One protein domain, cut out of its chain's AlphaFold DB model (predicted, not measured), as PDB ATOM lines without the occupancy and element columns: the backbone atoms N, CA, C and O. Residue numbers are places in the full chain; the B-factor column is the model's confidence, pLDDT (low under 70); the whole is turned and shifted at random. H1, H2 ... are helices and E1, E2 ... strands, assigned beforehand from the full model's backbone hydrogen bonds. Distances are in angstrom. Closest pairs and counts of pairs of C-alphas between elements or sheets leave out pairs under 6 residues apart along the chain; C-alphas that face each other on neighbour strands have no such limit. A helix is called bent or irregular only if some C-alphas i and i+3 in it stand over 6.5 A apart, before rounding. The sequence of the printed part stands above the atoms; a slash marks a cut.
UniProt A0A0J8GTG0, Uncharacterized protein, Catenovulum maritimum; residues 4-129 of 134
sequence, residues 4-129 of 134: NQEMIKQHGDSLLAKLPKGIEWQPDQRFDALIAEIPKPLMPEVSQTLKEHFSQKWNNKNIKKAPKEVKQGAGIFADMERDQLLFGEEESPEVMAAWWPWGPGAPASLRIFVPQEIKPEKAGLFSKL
ATOM      1  N   ASN A   4      19.213  30.927  41.369       76.69
ATOM      2  CA  ASN A   4      18.447  31.952  42.069       76.69
ATOM      3  C   ASN A   4      17.336  31.359  42.943       76.69
ATOM      4  O   ASN A   4      17.076  31.898  44.007       76.69
ATOM      5  N   GLN A   5      16.732  30.218  42.594       75.94
ATOM      6  CA  GLN A   5      15.769  29.550  43.486       75.94
ATOM      7  C   GLN A   5      16.419  28.994  44.755       75.94
ATOM      8  O   GLN A   5      15.787  29.007  45.809       75.94
ATOM      9  N   GLU A   6      17.659  28.506  44.665       80.06
ATOM     10  CA  GLU A   6      18.440  28.077  45.832       80.06
ATOM     11  C   GLU A   6      18.724  29.277  46.748       80.06
ATOM     12  O   GLU A   6      18.466  29.222  47.948       80.06
ATOM     13  N   MET A   7      19.154  30.398  46.161       82.62
ATOM     14  CA  MET A   7      19.440  31.630  46.899       82.62
ATOM     15  C   MET A   7      18.178  32.271  47.491       82.62
ATOM     16  O   MET A   7      18.212  32.743  48.623       82.62
ATOM     17  N   ILE A   8      17.041  32.245  46.785       86.19
ATOM     18  CA  ILE A   8      15.759  32.725  47.328       86.19
ATOM     19  C   ILE A   8      15.365  31.911  48.556       86.19
ATOM     20  O   ILE A   8      14.854  32.490  49.508       86.19
ATOM     21  N   LYS A   9      15.593  30.593  48.561       82.12
ATOM     22  CA  LYS A   9      15.382  29.795  49.772       82.12
ATOM     23  C   LYS A   9      16.342  30.260  50.861       82.12
ATOM     24  O   LYS A   9      15.900  30.794  51.863       82.12
ATOM     25  N   GLN A  10      17.645  30.213  50.611       87.25
ATOM     26  CA  GLN A  10      18.647  30.562  51.618       87.25
ATOM     27  C   GLN A  10      18.436  31.949  52.261       87.25
ATOM     28  O   GLN A  10      18.470  32.066  53.484       87.25
ATOM     29  N   HIS A  11      18.206  32.990  51.459       88.31
ATOM     30  CA  HIS A  11      18.062  34.366  51.950       88.31
ATOM     31  C   HIS A  11      16.614  34.718  52.324       88.31
ATOM     32  O   HIS A  11      16.367  35.518  53.226       88.31
ATOM     33  N   GLY A  12      15.634  34.108  51.655       87.25
ATOM     34  CA  GLY A  12      14.210  34.361  51.861       87.25
ATOM     35  C   GLY A  12      13.552  33.473  52.916       87.25
ATOM     36  O   GLY A  12      12.417  33.759  53.292       87.25
ATOM     37  N   ASP A  13      14.225  32.441  53.433       88.06
ATOM     38  CA  ASP A  13      13.664  31.485  54.401       88.06
ATOM     39  C   ASP A  13      13.062  32.189  55.625       88.06
ATOM     40  O   ASP A  13      11.965  31.852  56.077       88.06
ATOM     41  N   SER A  14      13.733  33.228  56.130       91.19
ATOM     42  CA  SER A  14      13.251  33.994  57.284       91.19
ATOM     43  C   SER A  14      11.987  34.817  56.991       91.19
ATOM     44  O   SER A  14      11.194  35.064  57.903       91.19
ATOM     45  N   LEU A  15      11.769  35.234  55.738       93.19
ATOM     46  CA  LEU A  15      10.531  35.875  55.290       93.19
ATOM     47  C   LEU A  15       9.443  34.826  55.060       93.19
ATOM     48  O   LEU A  15       8.343  34.956  55.594       93.19
ATOM     49  N   LEU A  16       9.760  33.777  54.297       93.44
ATOM     50  CA  LEU A  16       8.840  32.696  53.946       93.44
ATOM     51  C   LEU A  16       8.256  32.021  55.192       93.44
ATOM     52  O   LEU A  16       7.065  31.731  55.222       93.44
ATOM     53  N   ALA A  17       9.060  31.843  56.244       93.44
ATOM     54  CA  ALA A  17       8.615  31.271  57.512       93.44
ATOM     55  C   ALA A  17       7.645  32.168  58.308       93.44
ATOM     56  O   ALA A  17       6.896  31.656  59.141       93.44
ATOM     57  N   LYS A  18       7.661  33.491  58.085       95.12
ATOM     58  CA  LYS A  18       6.771  34.459  58.756       95.12
ATOM     59  C   LYS A  18       5.463  34.686  58.002       95.12
ATOM     60  O   LYS A  18       4.522  35.223  58.582       95.12
ATOM     61  N   LEU A  19       5.415  34.341  56.717       95.31
ATOM     62  CA  LEU A  19       4.224  34.522  55.898       95.31
ATOM     63  C   LEU A  19       3.131  33.502  56.271       95.31
ATOM     64  O   LEU A  19       3.448  32.391  56.711       95.31
ATOM     65  N   PRO A  20       1.842  33.852  56.091       93.44
ATOM     66  CA  PRO A  20       0.729  32.971  56.422       93.44
ATOM     67  C   PRO A  20       0.857  31.598  55.764       93.44
ATOM     68  O   PRO A  20       1.212  31.468  54.588       93.44
ATOM     69  N   LYS A  21       0.509  30.552  56.517       89.88
ATOM     70  CA  LYS A  21       0.424  29.194  55.970       89.88
ATOM     71  C   LYS A  21      -0.693  29.122  54.925       89.88
ATOM     72  O   LYS A  21      -1.725  29.768  55.072       89.88
ATOM     73  N   GLY A  22      -0.502  28.293  53.902       85.94
ATOM     74  CA  GLY A  22      -1.478  28.111  52.819       85.94
ATOM     75  C   GLY A  22      -1.255  29.010  51.601       85.94
ATOM     76  O   GLY A  22      -2.035  28.940  50.659       85.94
ATOM     77  N   ILE A  23      -0.191  29.820  51.588       94.06
ATOM     78  CA  ILE A  23       0.278  30.481  50.367       94.06
ATOM     79  C   ILE A  23       0.968  29.442  49.477       94.06
ATOM     80  O   ILE A  23       1.946  28.810  49.883       94.06
ATOM     81  N   GLU A  24       0.458  29.279  48.258       93.31
ATOM     82  CA  GLU A  24       1.020  28.368  47.264       93.31
ATOM     83  C   GLU A  24       2.095  29.077  46.437       93.31
ATOM     84  O   GLU A  24       1.807  29.934  45.599       93.31
ATOM     85  N   TRP A  25       3.353  28.712  46.682       94.25
ATOM     86  CA  TRP A  25       4.504  29.256  45.967       94.25
ATOM     87  C   TRP A  25       4.820  28.452  44.716       94.25
ATOM     88  O   TRP A  25       4.900  27.222  44.747       94.25
ATOM     89  N   GLN A  26       5.081  29.163  43.626       94.06
ATOM     90  CA  GLN A  26       5.467  28.594  42.346       94.06
ATOM     91  C   GLN A  26       6.739  29.275  41.827       94.06
ATOM     92  O   GLN A  26       6.968  30.457  42.091       94.06
ATOM     93  N   PRO A  27       7.582  28.561  41.072       93.38
ATOM     94  CA  PRO A  27       8.643  29.185  40.297       93.38
ATOM     95  C   PRO A  27       8.097  30.167  39.253       93.38
ATOM     96  O   PRO A  27       7.307  29.783  38.393       93.38
ATOM     97  N   ASP A  28       8.586  31.403  39.257       93.38
ATOM     98  CA  ASP A  28       8.360  32.377  38.190       93.38
ATOM     99  C   ASP A  28       9.589  32.427  37.279       93.38
ATOM    100  O   ASP A  28      10.527  33.195  37.497       93.38
ATOM    101  N   GLN A  29       9.603  31.581  36.247       89.50
ATOM    102  CA  GLN A  29      10.734  31.483  35.315       89.50
ATOM    103  C   GLN A  29      10.978  32.773  34.524       89.50
ATOM    104  O   GLN A  29      12.093  33.006  34.065       89.50
ATOM    105  N   ARG A  30       9.953  33.618  34.357       88.12
ATOM    106  CA  ARG A  30      10.069  34.864  33.592       88.12
ATOM    107  C   ARG A  30      10.951  35.881  34.310       88.12
ATOM    108  O   ARG A  30      11.630  36.662  33.647       88.12
ATOM    109  N   PHE A  31      10.911  35.877  35.637       88.25
ATOM    110  CA  PHE A  31      11.638  36.832  36.470       88.25
ATOM    111  C   PHE A  31      12.663  36.181  37.401       88.25
ATOM    112  O   PHE A  31      13.252  36.879  38.218       88.25
ATOM    113  N   ASP A  32      12.858  34.865  37.277       89.31
ATOM    114  CA  ASP A  32      13.700  34.048  38.154       89.31
ATOM    115  C   ASP A  32      13.406  34.291  39.645       89.31
ATOM    116  O   ASP A  32      14.287  34.539  40.466       89.31
ATOM    117  N   ALA A  33      12.110  34.266  39.963       93.25
ATOM    118  CA  ALA A  33      11.555  34.577  41.274       93.25
ATOM    119  C   ALA A  33      10.726  33.401  41.818       93.25
ATOM    120  O   ALA A  33      10.404  32.451  41.099       93.25
ATOM    121  N   LEU A  34      10.327  33.479  43.085       94.75
ATOM    122  CA  LEU A  34       9.166  32.757  43.601       94.75
ATOM    123  C   LEU A  34       7.947  33.662  43.499       94.75
ATOM    124  O   LEU A  34       8.017  34.816  43.911       94.75
ATOM    125  N   ILE A  35       6.836  33.150  42.981       96.50
ATOM    126  CA  ILE A  35       5.563  33.866  42.893       96.50
ATOM    127  C   ILE A  35       4.481  33.137  43.677       96.50
ATOM    128  O   ILE A  35       4.428  31.909  43.686       96.50
ATOM    129  N   ALA A  36       3.592  33.905  44.293       97.38
ATOM    130  CA  ALA A  36       2.331  33.413  44.810       97.38
ATOM    131  C   ALA A  36       1.189  34.385  44.496       97.38
ATOM    132  O   ALA A  36       1.378  35.607  44.438       97.38
ATOM    133  N   GLU A  37      -0.009  33.834  44.325       97.81
ATOM    134  CA  GLU A  37      -1.246  34.605  44.395       97.81
ATOM    135  C   GLU A  37      -1.652  34.757  45.863       97.81
ATOM    136  O   GLU A  37      -1.758  33.781  46.604       97.81
ATOM    137  N   ILE A  38      -1.874  35.996  46.288       97.56
ATOM    138  CA  ILE A  38      -2.303  36.333  47.639       97.56
ATOM    139  C   ILE A  38      -3.794  36.664  47.594       97.56
ATOM    140  O   ILE A  38      -4.171  37.743  47.115       97.56
ATOM    141  N   PRO A  39      -4.661  35.764  48.091       95.06
ATOM    142  CA  PRO A  39      -6.092  35.994  48.091       95.06
ATOM    143  C   PRO A  39      -6.445  37.119  49.064       95.06
ATOM    144  O   PRO A  39      -5.789  37.329  50.088       95.06
ATOM    145  N   LYS A  40      -7.539  37.822  48.769       92.75
ATOM    146  CA  LYS A  40      -7.988  39.006  49.514       92.75
ATOM    147  C   LYS A  40      -7.993  38.854  51.046       92.75
ATOM    148  O   LYS A  40      -7.539  39.789  51.706       92.75
ATOM    149  N   PRO A  41      -8.450  37.729  51.635       94.44
ATOM    150  CA  PRO A  41      -8.445  37.558  53.088       94.44
ATOM    151  C   PRO A  41      -7.045  37.567  53.717       94.44
ATOM    152  O   PRO A  41      -6.908  37.999  54.855       94.44
ATOM    153  N   LEU A  42      -6.013  37.138  52.980       95.38
ATOM    154  CA  LEU A  42      -4.631  37.076  53.467       95.38
ATOM    155  C   LEU A  42      -3.844  38.367  53.207       95.38
ATOM    156  O   LEU A  42      -2.796  38.579  53.813       95.38
ATOM    157  N   MET A  43      -4.330  39.253  52.330       95.12
ATOM    158  CA  MET A  43      -3.597  40.467  51.949       95.12
ATOM    159  C   MET A  43      -3.217  41.375  53.134       95.12
ATOM    160  O   MET A  43      -2.084  41.863  53.129       95.12
ATOM    161  N   PRO A  44      -4.088  41.638  54.136       95.44
ATOM    162  CA  PRO A  44      -3.716  42.487  55.269       95.44
ATOM    163  C   PRO A  44      -2.565  41.899  56.087       95.44
ATOM    164  O   PRO A  44      -1.622  42.621  56.404       95.44
ATOM    165  N   GLU A  45      -2.621  40.596  56.369       96.75
ATOM    166  CA  GLU A  45      -1.596  39.880  57.132       96.75
ATOM    167  C   GLU A  45      -0.272  39.851  56.363       96.75
ATOM    168  O   GLU A  45       0.735  40.331  56.870       96.75
ATOM    169  N   VAL A  46      -0.287  39.437  55.089       97.44
ATOM    170  CA  VAL A  46       0.913  39.422  54.234       97.44
ATOM    171  C   VAL A  46       1.533  40.813  54.108       97.44
ATOM    172  O   VAL A  46       2.746  40.972  54.237       97.44
ATOM    173  N   SER A  47       0.717  41.846  53.874       95.62
ATOM    174  CA  SER A  47       1.214  43.220  53.766       95.62
ATOM    175  C   SER A  47       1.847  43.700  55.069       95.62
ATOM    176  O   SER A  47       2.818  44.456  55.024       95.62
ATOM    177  N   GLN A  48       1.301  43.295  56.218       96.62
ATOM    178  CA  GLN A  48       1.876  43.615  57.518       96.62
ATOM    179  C   GLN A  48       3.211  42.892  57.717       96.62
ATOM    180  O   GLN A  48       4.202  43.557  58.011       96.62
ATOM    181  N   THR A  49       3.279  41.589  57.435       97.50
ATOM    182  CA  THR A  49       4.522  40.809  57.521       97.50
ATOM    183  C   THR A  49       5.632  41.406  56.657       97.50
ATOM    184  O   THR A  49       6.759  41.532  57.122       97.50
ATOM    185  N   LEU A  50       5.334  41.828  55.423       97.31
ATOM    186  CA  LEU A  50       6.327  42.460  54.544       97.31
ATOM    187  C   LEU A  50       6.851  43.786  55.116       97.31
ATOM    188  O   LEU A  50       8.047  44.052  55.039       97.31
ATOM    189  N   LYS A  51       5.979  44.609  55.712       95.75
ATOM    190  CA  LYS A  51       6.373  45.884  56.342       95.75
ATOM    191  C   LYS A  51       7.203  45.689  57.608       95.75
ATOM    192  O   LYS A  51       7.986  46.565  57.940       95.75
ATOM    193  N   GLU A  52       6.971  44.603  58.338       95.62
ATOM    194  CA  GLU A  52       7.735  44.261  59.541       95.62
ATOM    195  C   GLU A  52       9.061  43.580  59.205       95.62
ATOM    196  O   GLU A  52      10.016  43.678  59.971       95.62
ATOM    197  N   HIS A  53       9.110  42.859  58.084       95.38
ATOM    198  CA  HIS A  53      10.297  42.142  57.650       95.38
ATOM    199  C   HIS A  53      11.338  43.070  57.021       95.38
ATOM    200  O   HIS A  53      12.512  42.948  57.349       95.38
ATOM    201  N   PHE A  54      10.914  43.967  56.130       95.44
ATOM    202  CA  PHE A  54      11.814  44.844  55.384       95.44
ATOM    203  C   PHE A  54      11.883  46.236  55.999       95.44
ATOM    204  O   PHE A  54      10.851  46.821  56.339       95.44
ATOM    205  N   SER A  55      13.086  46.807  56.071       94.25
ATOM    206  CA  SER A  55      13.261  48.170  56.586       94.25
ATOM    207  C   SER A  55      12.725  49.242  55.630       94.25
ATOM    208  O   SER A  55      12.287  50.307  56.075       94.25
ATOM    209  N   GLN A  56      12.715  48.960  54.322       96.38
ATOM    210  CA  GLN A  56      12.307  49.908  53.293       96.38
ATOM    211  C   GLN A  56      11.160  49.399  52.422       96.38
ATOM    212  O   GLN A  56      10.955  48.205  52.188       96.38
ATOM    213  N   LYS A  57      10.416  50.371  51.887       96.69
ATOM    214  CA  LYS A  57       9.429  50.145  50.834       96.69
ATOM    215  C   LYS A  57       9.409  51.293  49.835       96.69
ATOM    216  O   LYS A  57       9.436  52.475  50.199       96.69
ATOM    217  N   TRP A  58       9.231  50.941  48.575       97.62
ATOM    218  CA  TRP A  58       9.101  51.879  47.476       97.62
ATOM    219  C   TRP A  58       7.793  51.665  46.720       97.62
ATOM    220  O   TRP A  58       7.209  50.587  46.722       97.62
ATOM    221  N   ASN A  59       7.321  52.734  46.092       97.06
ATOM    222  CA  ASN A  59       6.175  52.791  45.199       97.06
ATOM    223  C   ASN A  59       6.533  53.636  43.969       97.06
ATOM    224  O   ASN A  59       7.611  54.237  43.891       97.06
ATOM    225  N   ASN A  60       5.603  53.750  43.023       95.75
ATOM    226  CA  ASN A  60       5.807  54.517  41.792       95.75
ATOM    227  C   ASN A  60       6.186  56.003  41.996       95.75
ATOM    228  O   ASN A  60       6.730  56.628  41.085       95.75
ATOM    229  N   LYS A  61       5.936  56.592  43.176       96.06
ATOM    230  CA  LYS A  61       6.263  57.996  43.481       96.06
ATOM    231  C   LYS A  61       7.678  58.180  44.020       96.06
ATOM    232  O   LYS A  61       8.257  59.247  43.815       96.06
ATOM    233  N   ASN A  62       8.225  57.199  44.739       96.38
ATOM    234  CA  ASN A  62       9.505  57.349  45.438       96.38
ATOM    235  C   ASN A  62      10.631  56.445  44.906       96.38
ATOM    236  O   ASN A  62      11.787  56.745  45.185       96.38
ATOM    237  N   ILE A  63      10.349  55.432  44.078       95.56
ATOM    238  CA  ILE A  63      11.379  54.516  43.552       95.56
ATOM    239  C   ILE A  63      12.488  55.218  42.775       95.56
ATOM    240  O   ILE A  63      13.649  54.841  42.869       95.56
ATOM    241  N   LYS A  64      12.177  56.316  42.077       93.25
ATOM    242  CA  LYS A  64      13.187  57.116  41.362       93.25
ATOM    243  C   LYS A  64      14.278  57.659  42.297       93.25
ATOM    244  O   LYS A  64      15.412  57.849  41.854       93.25
ATOM    245  N   LYS A  65      13.935  57.882  43.571       94.25
ATOM    246  CA  LYS A  65      14.830  58.370  44.629       94.25
ATOM    247  C   LYS A  65      15.530  57.248  45.402       94.25
ATOM    248  O   LYS A  65      16.369  57.563  46.233       94.25
ATOM    249  N   ALA A  66      15.190  55.983  45.153       93.56
ATOM    250  CA  ALA A  66      15.871  54.860  45.786       93.56
ATOM    251  C   ALA A  66      17.356  54.808  45.368       93.56
ATOM    252  O   ALA A  66      17.694  55.312  44.278       93.56
ATOM    253  N   PRO A  67      18.223  54.181  46.188       93.38
ATOM    254  CA  PRO A  67      19.615  53.921  45.839       93.38
ATOM    255  C   PRO A  67      19.771  53.251  44.472       93.38
ATOM    256  O   PRO A  67      18.850  52.612  43.946       93.38
ATOM    257  N   LYS A  68      20.944  53.420  43.857       90.88
ATOM    258  CA  LYS A  68      21.215  52.861  42.525       90.88
ATOM    259  C   LYS A  68      21.169  51.335  42.571       90.88
ATOM    260  O   LYS A  68      20.577  50.726  41.687       90.88
ATOM    261  N   GLU A  69      21.716  50.772  43.636       90.25
ATOM    262  CA  GLU A  69      21.788  49.358  43.976       90.25
ATOM    263  C   GLU A  69      20.383  48.754  44.045       90.25
ATOM    264  O   GLU A  69      20.108  47.762  43.378       90.25
ATOM    265  N   VAL A  70      19.458  49.418  44.745       93.44
ATOM    266  CA  VAL A  70      18.047  49.005  44.836       93.44
ATOM    267  C   VAL A  70      17.385  48.996  43.458       93.44
ATOM    268  O   VAL A  70      16.722  48.028  43.097       93.44
ATOM    269  N   LYS A  71      17.565  50.055  42.659       93.25
ATOM    270  CA  LYS A  71      16.938  50.152  41.328       93.25
ATOM    271  C   LYS A  71      17.493  49.123  40.348       93.25
ATOM    272  O   LYS A  71      16.727  48.499  39.623       93.25
ATOM    273  N   GLN A  72      18.813  48.962  40.311       92.00
ATOM    274  CA  GLN A  72      19.468  48.001  39.426       92.00
ATOM    275  C   GLN A  72      19.163  46.566  39.852       92.00
ATOM    276  O   GLN A  72      18.813  45.752  39.004       92.00
ATOM    277  N   GLY A  73      19.200  46.296  41.158       92.31
ATOM    278  CA  GLY A  73      18.853  45.004  41.734       92.31
ATOM    279  C   GLY A  73      17.397  44.612  41.486       92.31
ATOM    280  O   GLY A  73      17.121  43.478  41.101       92.31
ATOM    281  N   ALA A  74      16.461  45.554  41.620       93.94
ATOM    282  CA  ALA A  74      15.050  45.318  41.318       93.94
ATOM    283  C   ALA A  74      14.771  45.121  39.819       93.94
ATOM    284  O   ALA A  74      13.785  44.475  39.457       93.94
ATOM    285  N   GLY A  75      15.613  45.666  38.935       93.31
ATOM    286  CA  GLY A  75      15.447  45.557  37.489       93.31
ATOM    287  C   GLY A  75      14.053  46.013  37.048       93.31
ATOM    288  O   GLY A  75      13.625  47.120  37.365       93.31
ATOM    289  N   ILE A  76      13.312  45.136  36.364       92.50
ATOM    290  CA  ILE A  76      11.946  45.436  35.899       92.50
ATOM    291  C   ILE A  76      10.970  45.744  37.044       92.50
ATOM    292  O   ILE A  76       9.993  46.457  36.845       92.50
ATOM    293  N   PHE A  77      11.231  45.265  38.264       94.62
ATOM    294  CA  PHE A  77      10.387  45.565  39.420       94.62
ATOM    295  C   PHE A  77      10.550  47.007  39.928       94.62
ATOM    296  O   PHE A  77       9.746  47.451  40.746       94.62
ATOM    297  N   ALA A  78      11.548  47.757  39.440       93.38
ATOM    298  CA  ALA A  78      11.655  49.197  39.678       93.38
ATOM    299  C   ALA A  78      10.706  50.025  38.786       93.38
ATOM    300  O   ALA A  78      10.374  51.161  39.142       93.38
ATOM    301  N   ASP A  79      10.227  49.462  37.671       93.19
ATOM    302  CA  ASP A  79       9.267  50.096  36.761       93.19
ATOM    303  C   ASP A  79       7.831  49.881  37.265       93.19
ATOM    304  O   ASP A  79       7.046  49.111  36.717       93.19
ATOM    305  N   MET A  80       7.502  50.549  38.372       92.44
ATOM    306  CA  MET A  80       6.243  50.334  39.087       92.44
ATOM    307  C   MET A  80       5.059  51.127  38.535       92.44
ATOM    308  O   MET A  80       5.129  52.341  38.315       92.44
ATOM    309  N   GLU A  81       3.914  50.453  38.468       93.31
ATOM    310  CA  GLU A  81       2.609  51.079  38.261       93.31
ATOM    311  C   GLU A  81       1.979  51.563  39.579       93.31
ATOM    312  O   GLU A  81       2.545  51.469  40.672       93.31
ATOM    313  N   ARG A  82       0.776  52.137  39.480       91.62
ATOM    314  CA  ARG A  82       0.007  52.581  40.643       91.62
ATOM    315  C   ARG A  82      -0.317  51.386  41.551       91.62
ATOM    316  O   ARG A  82      -0.655  50.314  41.071       91.62
ATOM    317  N   ASP A  83      -0.212  51.600  42.863       93.00
ATOM    318  CA  ASP A  83      -0.495  50.626  43.932       93.00
ATOM    319  C   ASP A  83       0.443  49.400  43.993       93.00
ATOM    320  O   ASP A  83       0.336  48.594  44.919       93.00
ATOM    321  N   GLN A  84       1.419  49.302  43.084       96.44
ATOM    322  CA  GLN A  84       2.527  48.360  43.203       96.44
ATOM    323  C   GLN A  84       3.532  48.834  44.255       96.44
ATOM    324  O   GLN A  84       3.784  50.035  44.408       96.44
ATOM    325  N   LEU A  85       4.105  47.873  44.978       97.69
ATOM    326  CA  LEU A  85       5.126  48.119  45.987       97.69
ATOM    327  C   LEU A  85       6.335  47.216  45.764       97.69
ATOM    328  O   LEU A  85       6.199  46.062  45.361       97.69
ATOM    329  N   LEU A  86       7.502  47.744  46.105       97.88
ATOM    330  CA  LEU A  86       8.757  47.018  46.210       97.88
ATOM    331  C   LEU A  86       9.232  47.095  47.661       97.88
ATOM    332  O   LEU A  86       9.239  48.180  48.238       97.88
ATOM    333  N   PHE A  87       9.636  45.973  48.237       97.69
ATOM    334  CA  PHE A  87      10.208  45.878  49.577       97.69
ATOM    335  C   PHE A  87      11.631  45.328  49.496       97.69
ATOM    336  O   PHE A  87      11.929  44.500  48.630       97.69
ATOM    337  N   GLY A  88      12.498  45.796  50.385       95.38
ATOM    338  CA  GLY A  88      13.899  45.396  50.440       95.38
ATOM    339  C   GLY A  88      14.668  46.193  51.487       95.38
ATOM    340  O   GLY A  88      14.087  46.988  52.226       95.38
ATOM    341  N   GLU A  89      15.980  46.001  51.497       92.31
ATOM    342  CA  GLU A  89      16.923  46.786  52.292       92.31
ATOM    343  C   GLU A  89      17.550  47.900  51.440       92.31
ATOM    344  O   GLU A  89      17.636  47.787  50.215       92.31
ATOM    345  N   GLU A  90      17.954  49.001  52.079       85.62
ATOM    346  CA  GLU A  90      18.557  50.145  51.378       85.62
ATOM    347  C   GLU A  90      19.967  49.828  50.862       85.62
ATOM    348  O   GLU A  90      20.334  50.220  49.754       85.62
ATOM    349  N   GLU A  91      20.730  49.070  51.651       84.44
ATOM    350  CA  GLU A  91      22.100  48.670  51.354       84.44
ATOM    351  C   GLU A  91      22.177  47.156  51.156       84.44
ATOM    352  O   GLU A  91      21.684  46.392  51.981       84.44
ATOM    353  N   SER A  92      22.823  46.732  50.067       79.12
ATOM    354  CA  SER A  92      23.132  45.324  49.761       79.12
ATOM    355  C   SER A  92      21.975  44.339  50.014       79.12
ATOM    356  O   SER A  92      22.149  43.386  50.776       79.12
ATOM    357  N   PRO A  93      20.789  44.537  49.405       82.62
ATOM    358  CA  PRO A  93      19.679  43.615  49.603       82.62
ATOM    359  C   PRO A  93      20.063  42.201  49.137       82.62
ATOM    360  O   PRO A  93      20.546  42.015  48.023       82.62
ATOM    361  N   GLU A  94      19.833  41.197  49.982       89.38
ATOM    362  CA  GLU A  94      20.012  39.779  49.621       89.38
ATOM    363  C   GLU A  94      18.736  39.186  49.007       89.38
ATOM    364  O   GLU A  94      18.774  38.283  48.173       89.38
ATOM    365  N   VAL A  95      17.584  39.732  49.401       93.88
ATOM    366  CA  VAL A  95      16.264  39.366  48.898       93.88
ATOM    367  C   VAL A  95      15.382  40.607  48.816       93.88
ATOM    368  O   VAL A  95      15.508  41.543  49.606       93.88
ATOM    369  N   MET A  96      14.477  40.623  47.847       96.56
ATOM    370  CA  MET A  96      13.481  41.672  47.661       96.56
ATOM    371  C   MET A  96      12.108  41.055  47.425       96.56
ATOM    372  O   MET A  96      11.991  39.902  47.000       96.56
ATOM    373  N   ALA A  97      11.062  41.843  47.673       97.62
ATOM    374  CA  ALA A  97       9.694  41.435  47.403       97.62
ATOM    375  C   ALA A  97       8.935  42.462  46.555       97.62
ATOM    376  O   ALA A  97       8.899  43.645  46.883       97.62
ATOM    377  N   ALA A  98       8.287  42.006  45.482       97.75
ATOM    378  CA  ALA A  98       7.416  42.828  44.644       97.75
ATOM    379  C   ALA A  98       5.947  42.458  44.879       97.75
ATOM    380  O   ALA A  98       5.552  41.301  44.738       97.75
ATOM    381  N   TRP A  99       5.134  43.455  45.220       98.00
ATOM    382  CA  TRP A  99       3.711  43.323  45.517       98.00
ATOM    383  C   TRP A  99       2.872  44.021  44.452       98.00
ATOM    384  O   TRP A  99       2.899  45.250  44.347       98.00
ATOM    385  N   TRP A 100       2.108  43.248  43.679       96.44
ATOM    386  CA  TRP A 100       1.313  43.724  42.546       96.44
ATOM    387  C   TRP A 100      -0.174  43.386  42.729       96.44
ATOM    388  O   TRP A 100      -0.593  42.271  42.416       96.44
ATOM    389  N   PRO A 101      -0.997  44.327  43.221       95.19
ATOM    390  CA  PRO A 101      -2.441  44.142  43.279       95.19
ATOM    391  C   PRO A 101      -3.046  44.157  41.869       95.19
ATOM    392  O   PRO A 101      -2.681  44.996  41.051       95.19
ATOM    393  N   TRP A 102      -4.001  43.268  41.588       93.94
ATOM    394  CA  TRP A 102      -4.660  43.207  40.270       93.94
ATOM    395  C   TRP A 102      -5.786  44.232  40.100       93.94
ATOM    396  O   TRP A 102      -6.323  44.406  39.009       93.94
ATOM    397  N   GLY A 103      -6.157  44.911  41.185       90.44
ATOM    398  CA  GLY A 103      -7.171  45.954  41.193       90.44
ATOM    399  C   GLY A 103      -8.052  45.907  42.441       90.44
ATOM    400  O   GLY A 103      -7.847  45.080  43.337       90.44
ATOM    401  N   PRO A 104      -9.047  46.803  42.527       87.75
ATOM    402  CA  PRO A 104      -9.946  46.873  43.669       87.75
ATOM    403  C   PRO A 104     -10.686  45.550  43.893       87.75
ATOM    404  O   PRO A 104     -11.447  45.091  43.049       87.75
ATOM    405  N   GLY A 105     -10.478  44.944  45.061       85.69
ATOM    406  CA  GLY A 105     -11.164  43.716  45.458       85.69
ATOM    407  C   GLY A 105     -10.646  42.426  44.814       85.69
ATOM    408  O   GLY A 105     -11.199  41.376  45.134       85.69
ATOM    409  N   ALA A 106      -9.605  42.494  43.985       93.38
ATOM    410  CA  ALA A 106      -8.943  41.337  43.388       93.38
ATOM    411  C   ALA A 106      -7.750  40.850  44.245       93.38
ATOM    412  O   ALA A 106      -7.289  41.593  45.119       93.38
ATOM    413  N   PRO A 107      -7.249  39.620  44.015       96.06
ATOM    414  CA  PRO A 107      -5.988  39.143  44.582       96.06
ATOM    415  C   PRO A 107      -4.785  40.022  44.202       96.06
ATOM    416  O   PRO A 107      -4.860  40.897  43.332       96.06
ATOM    417  N   ALA A 108      -3.652  39.767  44.851       97.25
ATOM    418  CA  ALA A 108      -2.363  40.340  44.474       97.25
ATOM    419  C   ALA A 108      -1.370  39.246  44.087       97.25
ATOM    420  O   ALA A 108      -1.395  38.154  44.643       97.25
ATOM    421  N   SER A 109      -0.439  39.554  43.190       97.25
ATOM    422  CA  SER A 109       0.765  38.745  43.016       97.25
ATOM    423  C   SER A 109       1.847  39.230  43.972       97.25
ATOM    424  O   SER A 109       2.201  40.411  43.955       97.25
ATOM    425  N   LEU A 110       2.407  38.316  44.758       97.94
ATOM    426  CA  LEU A 110       3.626  38.541  45.524       97.94
ATOM    427  C   LEU A 110       4.767  37.778  44.860       97.94
ATOM    428  O   LEU A 110       4.638  36.584  44.595       97.94
ATOM    429  N   ARG A 111       5.881  38.462  44.605       97.31
ATOM    430  CA  ARG A 111       7.125  37.847  44.143       97.31
ATOM    431  C   ARG A 111       8.236  38.051  45.152       97.31
ATOM    432  O   ARG A 111       8.356  39.153  45.672       97.31
ATOM    433  N   ILE A 112       9.050  37.026  45.368       96.62
ATOM    434  CA  ILE A 112      10.287  37.072  46.155       96.62
ATOM    435  C   ILE A 112      11.440  36.718  45.220       96.62
ATOM    436  O   ILE A 112      11.368  35.713  44.513       96.62
ATOM    437  N   PHE A 113      12.481  37.545  45.184       95.31
ATOM    438  CA  PHE A 113      13.585  37.397  44.238       95.31
ATOM    439  C   PHE A 113      14.911  37.883  44.826       95.31
ATOM    440  O   PHE A 113      14.926  38.709  45.740       95.31
ATOM    441  N   VAL A 114      16.022  37.375  44.287       93.44
ATOM    442  CA  VAL A 114      17.361  37.905  44.578       93.44
ATOM    443  C   VAL A 114      17.621  39.114  43.679       93.44
ATOM    444  O   VAL A 114      17.304  39.054  42.487       93.44
ATOM    445  N   PRO A 115      18.194  40.204  44.207       92.56
ATOM    446  CA  PRO A 115      18.573  41.359  43.403       92.56
ATOM    447  C   PRO A 115      19.510  40.990  42.256       92.56
ATOM    448  O   PRO A 115      20.439  40.202  42.415       92.56
ATOM    449  N   GLN A 116      19.274  41.576  41.083       89.50
ATOM    450  CA  GLN A 116      20.145  41.381  39.929       89.50
ATOM    451  C   GLN A 116      21.555  41.900  40.213       89.50
ATOM    452  O   GLN A 116      21.735  42.952  40.829       89.50
ATOM    453  N   GLU A 117      22.558  41.194  39.689       82.12
ATOM    454  CA  GLU A 117      23.938  41.660  39.746       82.12
ATOM    455  C   GLU A 117      24.073  43.048  39.110       82.12
ATOM    456  O   GLU A 117      23.656  43.292  37.969       82.12
ATOM    457  N   ILE A 118      24.719  43.955  39.841       74.94
ATOM    458  CA  ILE A 118      25.059  45.280  39.340       74.94
ATOM    459  C   ILE A 118      26.111  45.113  38.247       74.94
ATOM    460  O   ILE A 118      27.306  44.956  38.506       74.94
ATOM    461  N   LYS A 119      25.674  45.162  36.989       65.75
ATOM    462  CA  LYS A 119      26.605  45.235  35.866       65.75
ATOM    463  C   LYS A 119      27.278  46.608  35.905       65.75
ATOM    464  O   LYS A 119      26.563  47.615  35.915       65.75
ATOM    465  N   PRO A 120      28.622  46.686  35.892       58.97
ATOM    466  CA  PRO A 120      29.297  47.970  35.813       58.97
ATOM    467  C   PRO A 120      28.819  48.683  34.546       58.97
ATOM    468  O   PRO A 120      28.848  48.112  33.450       58.97
ATOM    469  N   GLU A 121      28.335  49.918  34.693       60.19
ATOM    470  CA  GLU A 121      27.974  50.736  33.541       60.19
ATOM    471  C   GLU A 121      29.213  50.857  32.657       60.19
ATOM    472  O   GLU A 121      30.253  51.367  33.079       60.19
ATOM    473  N   LYS A 122      29.122  50.354  31.420       54.19
ATOM    474  CA  LYS A 122      30.156  50.603  30.419       54.19
ATOM    475  C   LYS A 122      30.278  52.117  30.311       54.19
ATOM    476  O   LYS A 122      29.317  52.759  29.896       54.19
ATOM    477  N   ALA A 123      31.429  52.666  30.697       50.97
ATOM    478  CA  ALA A 123      31.758  54.078  30.545       50.97
ATOM    479  C   ALA A 123      31.599  54.464  29.064       50.97
ATOM    480  O   ALA A 123      32.481  54.246  28.233       50.97
ATOM    481  N   GLY A 124      30.405  54.926  28.702       51.69
ATOM    482  CA  GLY A 124      29.998  55.116  27.322       51.69
ATOM    483  C   GLY A 124      30.521  56.441  26.802       51.69
ATOM    484  O   GLY A 124      30.091  57.474  27.290       51.69
ATOM    485  N   LEU A 125      31.427  56.375  25.817       58.16
ATOM    486  CA  LEU A 125      31.703  57.296  24.693       58.16
ATOM    487  C   LEU A 125      31.894  58.816  24.929       58.16
ATOM    488  O   LEU A 125      32.582  59.446  24.129       58.16
ATOM    489  N   PHE A 126      31.387  59.417  26.001       57.69
ATOM    490  CA  PHE A 126      31.540  60.838  26.318       57.69
ATOM    491  C   PHE A 126      32.942  61.188  26.825       57.69
ATOM    492  O   PHE A 126      33.401  62.306  26.612       57.69
ATOM    493  N   SER A 127      33.685  60.228  27.390       55.12
ATOM    494  CA  SER A 127      35.090  60.442  27.770       55.12
ATOM    495  C   SER A 127      36.001  60.734  26.569       55.12
ATOM    496  O   SER A 127      37.020  61.400  26.726       55.12
ATOM    497  N   LYS A 128      35.624  60.305  25.354       54.62
ATOM    498  CA  LYS A 128      36.368  60.627  24.125       54.62
ATOM    499  C   LYS A 128      36.073  62.031  23.593       54.62
ATOM    500  O   LYS A 128      36.959  62.636  23.005       54.62
ATOM    501  N   LEU A 129      34.873  62.567  23.825       58.12
ATOM    502  CA  LEU A 129      34.488  63.912  23.372       58.12
ATOM    503  C   LEU A 129      35.138  65.022  24.212       58.12
ATOM    504  O   LEU A 129      35.538  66.042  23.661       58.12
TER     505      LEU A 129
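Overview. This is residues 4 to 129 of the 134 residues of an uncharacterized protein of Catenovulum maritimum (UniProt A0A0J8GTG0). A strongly twisted six-stranded sheet forms the core, with H1 and H2 packed over one face and H3 over the other. From this compact body a thin tail, residues 120 to 129 with the short H4 at its end, sticks out. The printed part has 126 residues, with four named helices and six named strands in the order H1 E1 E2 H2 E3 H3 E4 E5 E6 H4; the class is mixed, helices and strands. The sheet's order is E1 E2 E6 E5 E4 E3, antiparallel throughout. The whole is compact, with a radius of gyration of the C-alphas of 15.5 A, yet elongated by the tail, spanning 58 by 32 by 26 A.

Along the chain. H1, residues 4 to 16, begins at C-alpha 4 (18.447, 31.952, 42.069) and is 15.3 A long. E1 is residues 26 to 28, and E2 is residues 33 to 38, 15.4 A. H2, residues 40 to 53, measures 20.3 A, and E3 is residues 56 to 59. H3 is residues 68 to 78, and E4 is residues 85 to 88. E5, residues 96 to 101, measures 16.7 A; E6, residues 108 to 113, 16.2 A, ends at C-alpha 113 (13.585, 37.397, 44.238). H4, residues 126 to 129, ends at C-alpha 129 (34.488, 63.912, 23.372). H1, H2 and H3 are irregular: C-alphas 11 and 14 are 7.2 A apart, 41 and 44 are 7.2 A, and 73 and 76 are 9.1 A.

Arrangement. E1 and E2 form a hairpin, with N 26 and O 35 at 2.8 A. E2 and E6 are antiparallel, with N 36 and O 110 at 2.9 A. E4, E5 and E6 form a meander, each strand the antiparallel neighbour of the one before, with N 87 and O 97 at 2.8 A and N 98 and O 111 at 2.9 A. E3 is an edge strand beside E4, with N 58 and O 86 at 2.8 A. H1 is on the sheet at a height of 8.7 A; its closest C-alphas to E6 are those of Ile 8 and Phe 113, 6.0 A. H2, on the same face, has a height of 9.4 A and lies over E5. H1 and H2 are close but not clearly touching, about perpendicular at 86 degrees, with the closest C-alphas those of Leu 15 and His 53, 6.7 A. H3, on the opposite face, has a height of 9.0 A and lies over E5 and E4; the C-alphas of Phe 77 and Ala 98, the closest to E5, are 6.6 A apart. O i to N i+4 pairs are within hydrogen-bond range in 7 of 9 for H1, 8 of 10 for H2 and 4 of 7 for H3; H4 is too short for such a pair.

Size, cuts and confidence. The C-alphas farthest apart, those of Gly 22 and Leu 129, are 58.7 A apart. Without residues 120 to 129, which stand free, the body spans 38 by 32 by 27 A. The printed part has no cut, and the link E6 to H4, 12 residues, is long. Residues 119 to 129 have pLDDT under 70.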